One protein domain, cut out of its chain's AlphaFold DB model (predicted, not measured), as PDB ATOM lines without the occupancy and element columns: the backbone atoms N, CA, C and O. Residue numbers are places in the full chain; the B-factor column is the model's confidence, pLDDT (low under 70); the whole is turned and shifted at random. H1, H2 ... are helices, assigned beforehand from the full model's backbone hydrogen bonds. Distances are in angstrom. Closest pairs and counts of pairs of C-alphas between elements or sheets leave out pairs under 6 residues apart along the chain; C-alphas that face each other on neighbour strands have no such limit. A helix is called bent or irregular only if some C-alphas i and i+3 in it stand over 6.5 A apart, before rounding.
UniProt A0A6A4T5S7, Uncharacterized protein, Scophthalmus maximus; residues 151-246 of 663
ATOM      1  N   GLN A 151     191.611 163.406 146.942       87.06
ATOM      2  CA  GLN A 151     191.621 163.902 145.551       87.06
ATOM      3  C   GLN A 151     191.480 162.747 144.542       87.06
ATOM      4  O   GLN A 151     190.775 162.861 143.540       87.06
ATOM      5  N   ARG A 152     192.090 161.596 144.859       91.06
ATOM      6  CA  ARG A 152     191.986 160.338 144.112       91.06
ATOM      7  C   ARG A 152     190.534 159.894 143.912       91.06
ATOM      8  O   ARG A 152     190.131 159.643 142.778       91.06
ATOM      9  N   GLU A 153     189.749 159.784 144.983       90.44
ATOM     10  CA  GLU A 153     188.349 159.357 144.891       90.44
ATOM     11  C   GLU A 153     187.481 160.413 144.213       90.44
ATOM     12  O   GLU A 153     186.607 160.051 143.425       90.44
ATOM     13  N   THR A 154     187.752 161.703 144.435       91.00
ATOM     14  CA  THR A 154     187.046 162.799 143.759       91.00
ATOM     15  C   THR A 154     187.269 162.758 142.244       91.00
ATOM     16  O   THR A 154     186.286 162.756 141.500       91.00
ATOM     17  N   TYR A 155     188.509 162.594 141.761       93.44
ATOM     18  CA  TYR A 155     188.781 162.373 140.332       93.44
ATOM     19  C   TYR A 155     188.067 161.119 139.806       93.44
ATOM     20  O   TYR A 155     187.391 161.178 138.777       93.44
ATOM     21  N   MET A 156     188.138 159.989 140.521       93.25
ATOM     22  CA  MET A 156     187.432 158.763 140.119       93.25
ATOM     23  C   MET A 156     185.907 158.954 140.060       93.25
ATOM     24  O   MET A 156     185.256 158.381 139.187       93.25
ATOM     25  N   ASN A 157     185.323 159.741 140.967       92.69
ATOM     26  CA  ASN A 157     183.896 160.063 140.991       92.69
ATOM     27  C   ASN A 157     183.495 160.976 139.827       92.69
ATOM     28  O   ASN A 157     182.514 160.673 139.151       92.69
ATOM     29  N   LEU A 158     184.281 162.014 139.538       94.00
ATOM     30  CA  LEU A 158     184.065 162.931 138.414       94.00
ATOM     31  C   LEU A 158     184.163 162.221 137.058       94.00
ATOM     32  O   LEU A 158     183.285 162.382 136.213       94.00
ATOM     33  N   ILE A 159     185.170 161.360 136.873       94.88
ATOM     34  CA  ILE A 159     185.321 160.559 135.650       94.88
ATOM     35  C   ILE A 159     184.128 159.601 135.494       94.88
ATOM     36  O   ILE A 159     183.494 159.581 134.442       94.88
ATOM     37  N   LYS A 160     183.763 158.845 136.545       93.94
ATOM     38  CA  LYS A 160     182.559 157.985 136.538       93.94
ATOM     39  C   LYS A 160     181.291 158.769 136.183       93.94
ATOM     40  O   LYS A 160     180.479 158.262 135.411       93.94
ATOM     41  N   HIS A 161     181.135 159.978 136.727       94.75
ATOM     42  CA  HIS A 161     179.987 160.836 136.454       94.75
ATOM     43  C   HIS A 161     179.912 161.213 134.975       94.75
ATOM     44  O   HIS A 161     178.898 160.928 134.353       94.75
ATOM     45  N   ALA A 162     180.992 161.747 134.394       95.25
ATOM     46  CA  ALA A 162     181.031 162.146 132.984       95.25
ATOM     47  C   ALA A 162     180.725 160.984 132.016       95.25
ATOM     48  O   ALA A 162     180.003 161.154 131.033       95.25
ATOM     49  N   PHE A 163     181.225 159.777 132.310       94.00
ATOM     50  CA  PHE A 163     180.877 158.582 131.535       94.00
ATOM     51  C   PHE A 163     179.380 158.250 131.622       94.00
ATOM     52  O   PHE A 163     178.759 157.973 130.596       94.00
ATOM     53  N   GLN A 164     178.787 158.290 132.817       93.25
ATOM     54  CA  GLN A 164     177.375 157.955 133.007       93.25
ATOM     55  C   GLN A 164     176.432 159.039 132.457       93.25
ATOM     56  O   GLN A 164     175.465 158.708 131.772       93.25
ATOM     57  N   SER A 165     176.726 160.322 132.675       93.38
ATOM     58  CA  SER A 165     175.885 161.435 132.222       93.38
ATOM     59  C   SER A 165     175.771 161.474 130.699       93.38
ATOM     60  O   SER A 165     174.665 161.594 130.168       93.38
ATOM     61  N   ALA A 166     176.881 161.287 129.977       93.25
ATOM     62  CA  ALA A 166     176.906 161.340 128.518       93.25
ATOM     63  C   ALA A 166     176.494 160.021 127.834       93.25
ATOM     64  O   ALA A 166     175.770 160.051 126.832       93.25
ATOM     65  N   LEU A 167     176.945 158.868 128.350       91.19
ATOM     66  CA  LEU A 167     176.829 157.558 127.682       91.19
ATOM     67  C   LEU A 167     175.842 156.595 128.369       91.19
ATOM     68  O   LEU A 167     175.578 155.509 127.846       91.19
ATOM     69  N   GLY A 168     175.271 156.981 129.512       89.75
ATOM     70  CA  GLY A 168     174.261 156.214 130.237       89.75
ATOM     71  C   GLY A 168     174.768 154.845 130.683       89.75
ATOM     72  O   GLY A 168     175.895 154.685 131.147       89.75
ATOM     73  N   THR A 169     173.937 153.820 130.499       87.62
ATOM     74  CA  THR A 169     174.247 152.428 130.863       87.62
ATOM     75  C   THR A 169     175.209 151.724 129.898       87.62
ATOM     76  O   THR A 169     175.487 150.538 130.078       87.62
ATOM     77  N   LYS A 170     175.757 152.424 128.886       86.19
ATOM     78  CA  LYS A 170     176.681 151.837 127.900       86.19
ATOM     79  C   LYS A 170     177.955 151.277 128.539       86.19
ATOM     80  O   LYS A 170     178.481 150.290 128.044       86.19
ATOM     81  N   TYR A 171     178.448 151.856 129.631       86.12
ATOM     82  CA  TYR A 171     179.633 151.355 130.329       86.12
ATOM     83  C   TYR A 171     179.328 151.164 131.819       86.12
ATOM     84  O   TYR A 171     179.123 152.155 132.518       86.12
ATOM     85  N   PRO A 172     179.312 149.919 132.339       86.31
ATOM     86  CA  PRO A 172     179.060 149.677 133.755       86.31
ATOM     87  C   PRO A 172     180.087 150.393 134.639       86.31
ATOM     88  O   PRO A 172     181.298 150.238 134.453       86.31
ATOM     89  N   LEU A 173     179.612 151.136 135.644       88.25
ATOM     90  CA  LEU A 173     180.466 151.935 136.534       88.25
ATOM     91  C   LEU A 173     181.549 151.114 137.246       88.25
ATOM     92  O   LEU A 173     182.644 151.624 137.475       88.25
ATOM     93  N   HIS A 174     181.284 149.840 137.553       87.81
ATOM     94  CA  HIS A 174     182.284 148.934 138.123       87.81
ATOM     95  C   HIS A 174     183.480 148.716 137.179       87.81
ATOM     96  O   HIS A 174     184.627 148.741 137.622       87.81
ATOM     97  N   SER A 175     183.236 148.565 135.873       88.31
ATOM     98  CA  SER A 175     184.289 148.386 134.864       88.31
ATOM     99  C   SER A 175     185.156 149.637 134.721       88.31
ATOM    100  O   SER A 175     186.377 149.527 134.613       88.31
ATOM    101  N   ILE A 176     184.539 150.824 134.786       90.94
ATOM    102  CA  ILE A 176     185.249 152.111 134.811       90.94
ATOM    103  C   ILE A 176     186.075 152.220 136.101       90.94
ATOM    104  O   ILE A 176     187.276 152.470 136.044       90.94
ATOM    105  N   HIS A 177     185.468 151.958 137.263       91.88
ATOM    106  CA  HIS A 177     186.149 152.006 138.557       91.88
ATOM    107  C   HIS A 177     187.373 151.080 138.599       91.88
ATOM    108  O   HIS A 177     188.451 151.524 138.983       91.88
ATOM    109  N   LYS A 178     187.245 149.836 138.122       91.00
ATOM    110  CA  LYS A 178     188.346 148.865 138.044       91.00
ATOM    111  C   LYS A 178     189.498 149.338 137.146       91.00
ATOM    112  O   LYS A 178     190.656 149.120 137.487       91.00
ATOM    113  N   ALA A 179     189.200 150.000 136.025       90.69
ATOM    114  CA  ALA A 179     190.217 150.560 135.129       90.69
ATOM    115  C   ALA A 179     190.928 151.801 135.707       90.69
ATOM    116  O   ALA A 179     192.071 152.078 135.347       90.69
ATOM    117  N   LEU A 180     190.267 152.535 136.607       92.50
ATOM    118  CA  LEU A 180     190.833 153.686 137.317       92.50
ATOM    119  C   LEU A 180     191.594 153.278 138.593       92.50
ATOM    120  O   LEU A 180     192.574 153.922 138.953       92.50
ATOM    121  N   GLN A 181     191.183 152.201 139.270       91.56
ATOM    122  CA  GLN A 181     191.735 151.786 140.568       91.56
ATOM    123  C   GLN A 181     193.232 151.447 140.511       91.56
ATOM    124  O   GLN A 181     193.939 151.686 141.487       91.56
ATOM    125  N   GLY A 182     193.717 150.928 139.377       87.31
ATOM    126  CA  GLY A 182     195.127 150.575 139.166       87.31
ATOM    127  C   GLY A 182     196.051 151.731 138.758       87.31
ATOM    128  O   GLY A 182     197.216 151.470 138.484       87.31
ATOM    129  N   LYS A 183     195.549 152.970 138.674       91.56
ATOM    130  CA  LYS A 183     196.308 154.146 138.206       91.56
ATOM    131  C   LYS A 183     196.908 154.966 139.344       91.56
ATOM    132  O   LYS A 183     196.393 154.917 140.462       91.56
ATOM    133  N   THR A 184     197.945 155.761 139.092       92.69
ATOM    134  CA  THR A 184     198.460 156.737 140.079       92.69
ATOM    135  C   THR A 184     197.524 157.945 140.218       92.69
ATOM    136  O   THR A 184     196.566 158.096 139.460       92.69
ATOM    137  N   THR A 185     197.743 158.802 141.221       92.12
ATOM    138  CA  THR A 185     196.939 160.028 141.386       92.12
ATOM    139  C   THR A 185     197.192 161.025 140.251       92.12
ATOM    140  O   THR A 185     196.239 161.638 139.775       92.12
ATOM    141  N   ASP A 186     198.425 161.121 139.751       91.94
ATOM    142  CA  ASP A 186     198.770 161.988 138.616       91.94
ATOM    143  C   ASP A 186     198.154 161.480 137.306       91.94
ATOM    144  O   ASP A 186     197.523 162.247 136.586       91.94
ATOM    145  N   GLU A 187     198.187 160.167 137.049       93.19
ATOM    146  CA  GLU A 187     197.476 159.580 135.903       93.19
ATOM    147  C   GLU A 187     195.960 159.837 135.964       93.19
ATOM    148  O   GLU A 187     195.312 159.998 134.929       93.19
ATOM    149  N   LEU A 188     195.365 159.858 137.165       93.38
ATOM    150  CA  LEU A 188     193.953 160.205 137.350       93.38
ATOM    151  C   LEU A 188     193.692 161.698 137.125       93.38
ATOM    152  O   LEU A 188     192.661 162.029 136.537       93.38
ATOM    153  N   ARG A 189     194.618 162.579 137.525       92.56
ATOM    154  CA  ARG A 189     194.577 164.019 137.234       92.56
ATOM    155  C   ARG A 189     194.648 164.282 135.728       92.56
ATOM    156  O   ARG A 189     193.821 165.034 135.222       92.56
ATOM    157  N   ASP A 190     195.539 163.610 134.999       92.44
ATOM    158  CA  ASP A 190     195.653 163.733 133.536       92.44
ATOM    159  C   ASP A 190     194.365 163.294 132.822       92.44
ATOM    160  O   ASP A 190     193.869 163.965 131.915       92.44
ATOM    161  N   ILE A 191     193.782 162.167 133.250       94.19
ATOM    162  CA  ILE A 191     192.499 161.673 132.727       94.19
ATOM    163  C   ILE A 191     191.374 162.661 133.042       94.19
ATOM    164  O   ILE A 191     190.544 162.932 132.175       94.19
ATOM    165  N   PHE A 192     191.351 163.213 134.255       93.94
ATOM    166  CA  PHE A 192     190.380 164.221 134.663       93.94
ATOM    167  C   PHE A 192     190.526 165.536 133.882       93.94
ATOM    168  O   PHE A 192     189.503 166.107 133.504       93.94
ATOM    169  N   SER A 193     191.750 165.986 133.576       93.06
ATOM    170  CA  SER A 193     191.975 167.147 132.703       93.06
ATOM    171  C   SER A 193     191.352 166.891 131.336       93.06
ATOM    172  O   SER A 193     190.499 167.658 130.918       93.06
ATOM    173  N   VAL A 194     191.646 165.747 130.704       94.50
ATOM    174  CA  VAL A 194     191.065 165.394 129.395       94.50
ATOM    175  C   VAL A 194     189.532 165.324 129.433       94.50
ATOM    176  O   VAL A 194     188.885 165.779 128.495       94.50
ATOM    177  N   VAL A 195     188.927 164.778 130.497       95.19
ATOM    178  CA  VAL A 195     187.457 164.788 130.668       95.19
ATOM    179  C   VAL A 195     186.923 166.215 130.793       95.19
ATOM    180  O   VAL A 195     185.901 166.533 130.188       95.19
ATOM    181  N   SER A 196     187.608 167.062 131.559       93.69
ATOM    182  CA  SER A 196     187.225 168.458 131.771       93.69
ATOM    183  C   SER A 196     187.319 169.250 130.471       93.69
ATOM    184  O   SER A 196     186.324 169.814 130.039       93.69
ATOM    185  N   ASP A 197     188.456 169.193 129.780       93.31
ATOM    186  CA  ASP A 197     188.682 169.900 128.518       93.31
ATOM    187  C   ASP A 197     187.658 169.485 127.438       93.31
ATOM    188  O   ASP A 197     187.198 170.327 126.670       93.31
ATOM    189  N   VAL A 198     187.228 168.214 127.411       95.38
ATOM    190  CA  VAL A 198     186.160 167.714 126.518       95.38
ATOM    191  C   VAL A 198     184.773 168.269 126.878       95.38
ATOM    192  O   VAL A 198     184.000 168.594 125.975       95.38
ATOM    193  N   LEU A 199     184.429 168.372 128.167       94.56
ATOM    194  CA  LEU A 199     183.150 168.946 128.609       94.56
ATOM    195  C   LEU A 199     183.099 170.460 128.359       94.56
ATOM    196  O   LEU A 199     182.113 170.958 127.819       94.56
ATOM    197  N   GLU A 200     184.174 171.172 128.683       93.06
ATOM    198  CA  GLU A 200     184.281 172.624 128.519       93.06
ATOM    199  C   GLU A 200     184.288 173.022 127.029       93.06
ATOM    200  O   GLU A 200     183.474 173.839 126.601       93.06
ATOM    201  N   THR A 201     185.067 172.331 126.181       93.38
ATOM    202  CA  THR A 201     185.033 172.533 124.713       93.38
ATOM    203  C   THR A 201     183.637 172.283 124.122       93.38
ATOM    204  O   THR A 201     183.239 172.909 123.136       93.38
ATOM    205  N   ALA A 202     182.860 171.366 124.708       95.00
ATOM    206  CA  ALA A 202     181.483 171.117 124.292       95.00
ATOM    207  C   ALA A 202     180.496 172.193 124.778       95.00
ATOM    208  O   ALA A 202     179.538 172.484 124.059       95.00
ATOM    209  N   ALA A 203     180.722 172.809 125.940       91.75
ATOM    210  CA  ALA A 203     179.940 173.949 126.419       91.75
ATOM    211  C   ALA A 203     180.117 175.193 125.538       91.75
ATOM    212  O   ALA A 203     179.125 175.859 125.218       91.75
ATOM    213  N   ASP A 204     181.334 175.445 125.056       91.88
ATOM    214  CA  ASP A 204     181.643 176.534 124.119       91.88
ATOM    215  C   ASP A 204     181.053 176.314 122.714       91.88
ATOM    216  O   ASP A 204     180.865 177.260 121.941       91.88
ATOM    217  N   ALA A 205     180.698 175.073 122.363       92.38
ATOM    218  CA  ALA A 205     180.146 174.754 121.052       92.38
ATOM    219  C   ALA A 205     178.847 175.536 120.774       92.38
ATOM    220  O   ALA A 205     177.906 175.547 121.571       92.38
ATOM    221  N   SER A 206     178.755 176.166 119.600       90.19
ATOM    222  CA  SER A 206     177.580 176.967 119.216       90.19
ATOM    223  C   SER A 206     176.322 176.127 118.948       90.19
ATOM    224  O   SER A 206     175.210 176.640 119.016       90.19
ATOM    225  N   ASP A 207     176.500 174.845 118.621       92.25
ATOM    226  CA  ASP A 207     175.451 173.898 118.233       92.25
ATOM    227  C   ASP A 207     175.398 172.746 119.255       92.25
ATOM    228  O   ASP A 207     176.394 172.018 119.379       92.25
ATOM    229  N   PRO A 208     174.273 172.545 119.973       91.12
ATOM    230  CA  PRO A 208     174.169 171.511 120.998       91.12
ATOM    231  C   PRO A 208     174.398 170.087 120.492       91.12
ATOM    232  O   PRO A 208     174.984 169.278 121.209       91.12
ATOM    233  N   LEU A 209     174.022 169.775 119.246       91.12
ATOM    234  CA  LEU A 209     174.247 168.440 118.686       91.12
ATOM    235  C   LEU A 209     175.738 168.178 118.443       91.12
ATOM    236  O   LEU A 209     176.207 167.055 118.640       91.12
ATOM    237  N   LYS A 210     176.501 169.213 118.064       93.12
ATOM    238  CA  LYS A 210     177.960 169.121 117.891       93.12
ATOM    239  C   LYS A 210     178.692 169.064 119.224       93.12
ATOM    240  O   LYS A 210     179.574 168.222 119.356       93.12
ATOM    241  N   GLY A 211     178.306 169.890 120.201       93.56
ATOM    242  CA  GLY A 211     178.848 169.821 121.564       93.56
ATOM    243  C   GLY A 211     178.664 168.421 122.150       93.56
ATOM    244  O   GLY A 211     179.633 167.747 122.500       93.56
ATOM    245  N   ARG A 212     177.436 167.898 122.101       92.50
ATOM    246  CA  ARG A 212     177.120 166.573 122.639       92.50
ATOM    247  C   ARG A 212     177.810 165.442 121.868       92.50
ATOM    248  O   ARG A 212     178.263 164.469 122.472       92.50
ATOM    249  N   GLY A 213     177.937 165.576 120.547       94.06
ATOM    250  CA  GLY A 213     178.726 164.668 119.711       94.06
ATOM    251  C   GLY A 213     180.217 164.665 120.070       94.06
ATOM    252  O   GLY A 213     180.819 163.593 120.129       94.06
ATOM    253  N   HIS A 214     180.789 165.833 120.378       96.06
ATOM    254  CA  HIS A 214     182.172 165.974 120.835       96.06
ATOM    255  C   HIS A 214     182.402 165.284 122.187       96.06
ATOM    256  O   HIS A 214     183.348 164.507 122.298       96.06
ATOM    257  N   VAL A 215     181.507 165.465 123.172       96.38
ATOM    258  CA  VAL A 215     181.599 164.759 124.468       96.38
ATOM    259  C   VAL A 215     181.606 163.245 124.276       96.38
ATOM    260  O   VAL A 215     182.470 162.552 124.813       96.38
ATOM    261  N   ILE A 216     180.681 162.723 123.463       94.75
ATOM    262  CA  ILE A 216     180.612 161.289 123.157       94.75
ATOM    263  C   ILE A 216     181.923 160.819 122.507       94.75
ATOM    264  O   ILE A 216     182.514 159.849 122.972       94.75
ATOM    265  N   GLN A 217     182.421 161.517 121.483       95.69
ATOM    266  CA  GLN A 217     183.664 161.146 120.798       95.69
ATOM    267  C   GLN A 217     184.890 161.179 121.729       95.69
ATOM    268  O   GLN A 217     185.710 160.258 121.697       95.69
ATOM    269  N   GLY A 218     185.013 162.212 122.568       95.69
ATOM    270  CA  GLY A 218     186.117 162.371 123.515       95.69
ATOM    271  C   GLY A 218     186.136 161.274 124.581       95.69
ATOM    272  O   GLY A 218     187.180 160.662 124.821       95.69
ATOM    273  N   LEU A 219     184.976 160.956 125.164       95.31
ATOM    274  CA  LEU A 219     184.851 159.893 126.165       95.31
ATOM    275  C   LEU A 219     185.075 158.493 125.571       95.31
ATOM    276  O   LEU A 219     185.693 157.656 126.229       95.31
ATOM    277  N   GLU A 220     184.661 158.232 124.328       93.88
ATOM    278  CA  GLU A 220     184.964 156.971 123.631       93.88
ATOM    279  C   GLU A 220     186.472 156.796 123.378       93.88
ATOM    280  O   GLU A 220     187.037 155.747 123.703       93.88
ATOM    281  N   GLY A 221     187.155 157.840 122.891       93.50
ATOM    282  CA  GLY A 221     188.613 157.820 122.711       93.50
ATOM    283  C   GLY A 221     189.376 157.673 124.035       93.50
ATOM    284  O   GLY A 221     190.391 156.974 124.117       93.50
ATOM    285  N   LEU A 222     188.861 158.265 125.116       93.31
ATOM    286  CA  LEU A 222     189.404 158.079 126.460       93.31
ATOM    287  C   LEU A 222     189.170 156.648 126.980       93.31
ATOM    288  O   LEU A 222     190.068 156.050 127.575       93.31
ATOM    289  N   ARG A 223     188.001 156.061 126.705       91.69
ATOM    290  CA  ARG A 223     187.661 154.661 127.008       91.69
ATOM    291  C   ARG A 223     188.589 153.674 126.295       91.69
ATOM    292  O   ARG A 223     188.998 152.685 126.907       91.69
ATOM    293  N   GLU A 224     188.990 153.965 125.058       90.38
ATOM    294  CA  GLU A 224     190.021 153.210 124.332       90.38
ATOM    295  C   GLU A 224     191.401 153.343 124.983       90.38
ATOM    296  O   GLU A 224     192.039 152.328 125.275       90.38
ATOM    297  N   ARG A 225     191.831 154.571 125.311       90.75
ATOM    298  CA  ARG A 225     193.093 154.838 126.030       90.75
ATOM    299  C   ARG A 225     193.160 154.111 127.379       90.75
ATOM    300  O   ARG A 225     194.213 153.605 127.758       90.75
ATOM    301  N   MET A 226     192.038 154.026 128.095       88.25
ATOM    302  CA  MET A 226     191.916 153.309 129.369       88.25
ATOM    303  C   MET A 226     191.718 151.790 129.226       88.25
ATOM    304  O   MET A 226     191.658 151.098 130.240       88.25
ATOM    305  N   ARG A 227     191.626 151.255 127.998       86.81
ATOM    306  CA  ARG A 227     191.384 149.828 127.700       86.81
ATOM    307  C   ARG A 227     190.130 149.249 128.375       86.81
ATOM    308  O   ARG A 227     190.060 148.045 128.623       86.81
ATOM    309  N   ILE A 228     189.120 150.078 128.647       85.00
ATOM    310  CA  ILE A 228     187.847 149.610 129.212       85.00
ATOM    311  C   ILE A 228     187.147 148.754 128.138       85.00
ATOM    312  O   ILE A 228     187.032 149.202 126.986       85.00
ATOM    313  N   PRO A 229     186.699 147.522 128.450       78.81
ATOM    314  CA  PRO A 229     186.072 146.645 127.464       78.81
ATOM    315  C   PRO A 229     184.824 147.293 126.854       78.81
ATOM    316  O   PRO A 229     184.098 148.029 127.523       78.81
ATOM    317  N   VAL A 230     184.569 147.027 125.569       71.44
ATOM    318  CA  VAL A 230     183.294 147.408 124.943       71.44
ATOM    319  C   VAL A 230     182.189 146.618 125.639       71.44
ATOM    320  O   VAL A 230     182.323 145.407 125.812       71.44
ATOM    321  N   SER A 231     181.088 147.269 126.011       65.56
ATOM    322  CA  SER A 231     179.894 146.546 126.439       65.56
ATOM    323  C   SER A 231     179.394 145.656 125.304       65.56
ATOM    324  O   SER A 231     179.059 146.150 124.221       65.56
ATOM    325  N   ASN A 232     179.264 144.356 125.559       55.25
ATOM    326  CA  ASN A 232     178.440 143.504 124.711       55.25
ATOM    327  C   ASN A 232     177.020 144.084 124.741       55.25
ATOM    328  O   ASN A 232     176.448 144.181 125.819       55.25
ATOM    329  N   GLY A 233     176.469 144.489 123.588       52.41
ATOM    330  CA  GLY A 233     175.295 145.378 123.459       52.41
ATOM    331  C   GLY A 233     173.932 144.867 123.962       52.41
ATOM    332  O   GLY A 233     172.893 145.265 123.438       52.41
ATOM    333  N   ARG A 234     173.905 143.980 124.961       55.31
ATOM    334  CA  ARG A 234     172.720 143.666 125.761       55.31
ATOM    335  C   ARG A 234     172.454 144.837 126.708       55.31
ATOM    336  O   ARG A 234     173.327 145.229 127.472       55.31
ATOM    337  N   LYS A 235     171.229 145.364 126.683       52.94
ATOM    338  CA  LYS A 235     170.775 146.542 127.451       52.94
ATOM    339  C   LYS A 235     170.642 146.301 128.973       52.94
ATOM    340  O   LYS A 235     169.759 146.876 129.595       52.94
ATOM    341  N   SER A 236     171.419 145.387 129.551       48.31
ATOM    342  CA  SER A 236     171.132 144.777 130.860       48.31
ATOM    343  C   SER A 236     172.352 144.562 131.762       48.31
ATOM    344  O   SER A 236     172.208 143.917 132.793       48.31
ATOM    345  N   ASP A 237     173.541 145.029 131.371       52.06
ATOM    346  CA  ASP A 237     174.797 144.776 132.111       52.06
ATOM    347  C   ASP A 237     175.241 145.968 132.986       52.06
ATOM    348  O   ASP A 237     176.183 145.869 133.770       52.06
ATOM    349  N   GLY A 238     174.555 147.110 132.868       60.06
ATOM    350  CA  GLY A 238     174.783 148.310 133.670       60.06
ATOM    351  C   GLY A 238     173.468 148.879 134.192       60.06
ATOM    352  O   GLY A 238     172.610 149.264 133.403       60.06
ATOM    353  N   MET A 239     173.331 148.949 135.515       78.00
ATOM    354  CA  MET A 239     172.305 149.747 136.192       78.00
ATOM    355  C   MET A 239     172.828 151.180 136.341       78.00
ATOM    356  O   MET A 239     174.012 151.359 136.636       78.00
ATOM    357  N   LEU A 240     171.974 152.194 136.163       85.06
ATOM    358  CA  LEU A 240     172.331 153.562 136.551       85.06
ATOM    359  C   LEU A 240     172.562 153.618 138.068       85.06
ATOM    360  O   LEU A 240     171.881 152.934 138.831       85.06
ATOM    361  N   GLN A 241     173.500 154.449 138.512       85.19
ATOM    362  CA  GLN A 241     173.753 154.698 139.927       85.19
ATOM    363  C   GLN A 241     173.706 156.196 140.210       85.19
ATOM    364  O   GLN A 241     174.364 156.994 139.541       85.19
ATOM    365  N   THR A 242     172.982 156.583 141.258       84.50
ATOM    366  CA  THR A 242     173.085 157.929 141.823       84.50
ATOM    367  C   THR A 242     174.463 158.083 142.461       84.50
ATOM    368  O   THR A 242     174.733 157.509 143.518       84.50
ATOM    369  N   LEU A 243     175.356 158.821 141.804       83.75
ATOM    370  CA  LEU A 243     176.661 159.159 142.365       83.75
ATOM    371  C   LEU A 243     176.475 160.294 143.388       83.75
ATOM    372  O   LEU A 243     175.854 161.304 143.055       83.75
ATOM    373  N   PRO A 244     176.961 160.150 144.634       79.06
ATOM    374  CA  PRO A 244     176.803 161.192 145.638       79.06
ATOM    375  C   PRO A 244     177.658 162.417 145.291       79.06
ATOM    376  O   PRO A 244     178.813 162.282 144.888       79.06
ATOM    377  N   LEU A 245     177.106 163.612 145.511       77.56
ATOM    378  CA  LEU A 245     177.858 164.868 145.526       77.56
ATOM    379  C   LEU A 245     178.810 164.868 146.747       77.56
ATOM    380  O   LEU A 245     178.299 164.905 147.874       77.56
ATOM    381  N   PRO A 246     180.152 164.853 146.581       78.44
ATOM    382  CA  PRO A 246     181.113 164.906 147.701       78.44
ATOM    383  C   PRO A 246     180.854 166.142 148.565       78.44
ATOM    384  O   PRO A 246     180.534 167.174 147.985       78.44
TER     385      PRO A 246
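Overview. This is residues 151 to 246 of the 663 residues of an uncharacterized protein of Scophthalmus maximus (UniProt A0A6A4T5S7). What shape is it? The hairpin H3-H4 packs on kinked H1, H2 folds back beside H1, and residues 226 to 246 form a long tail without named elements. What builds it? The 96 printed residues include four named helices, H1 to H4 in order, and no named strand: all helix, compact, radius of gyration of the C-alphas 13.1 A, spans 36 by 34 by 27 A.

Along the chain. What comes first? H1, residues 151 to 170, 26.1 A long, begins at C-alpha (191.621, 163.902, 145.551); it is irregular, C-alphas 166 and 169 being 9.6 A apart, with a kink of 69 degrees near residue 164. What follows? H2 is residues 173 to 181, 12.0 A; H3, 185 to 204, 28.4 A; H4, 208 to 225, 25.7 A, ending at C-alpha (193.093, 154.838, 126.030).

Arrangement. What touches the hub, H1? The closest C-alphas are Lys 160 and Leu 173 of hairpin partner H2, 6.4 A; Arg 152 and Thr 185 of H3, 5.7 A; Ala 166 and Ile 216 of H4, 6.5 A. H1 touches H2 with residues 156 to 164 alone and H4 with 163 to 167 alone. And elsewhere? Hairpin H3 and H4 touch at a shallow tilt of 18 degrees, closest C-alphas Ala 202 and Gly 211, 4.0 A; H2 and H4 are apart. In H2, H3 and H4 every O i to N i+4 pair is within hydrogen-bond range, in H1 14 of 16.

Size, cuts and confidence. Any cut? The printed part has no cut, and the three links are tight. Where is confidence low? Residues 231 to 238 are under 70.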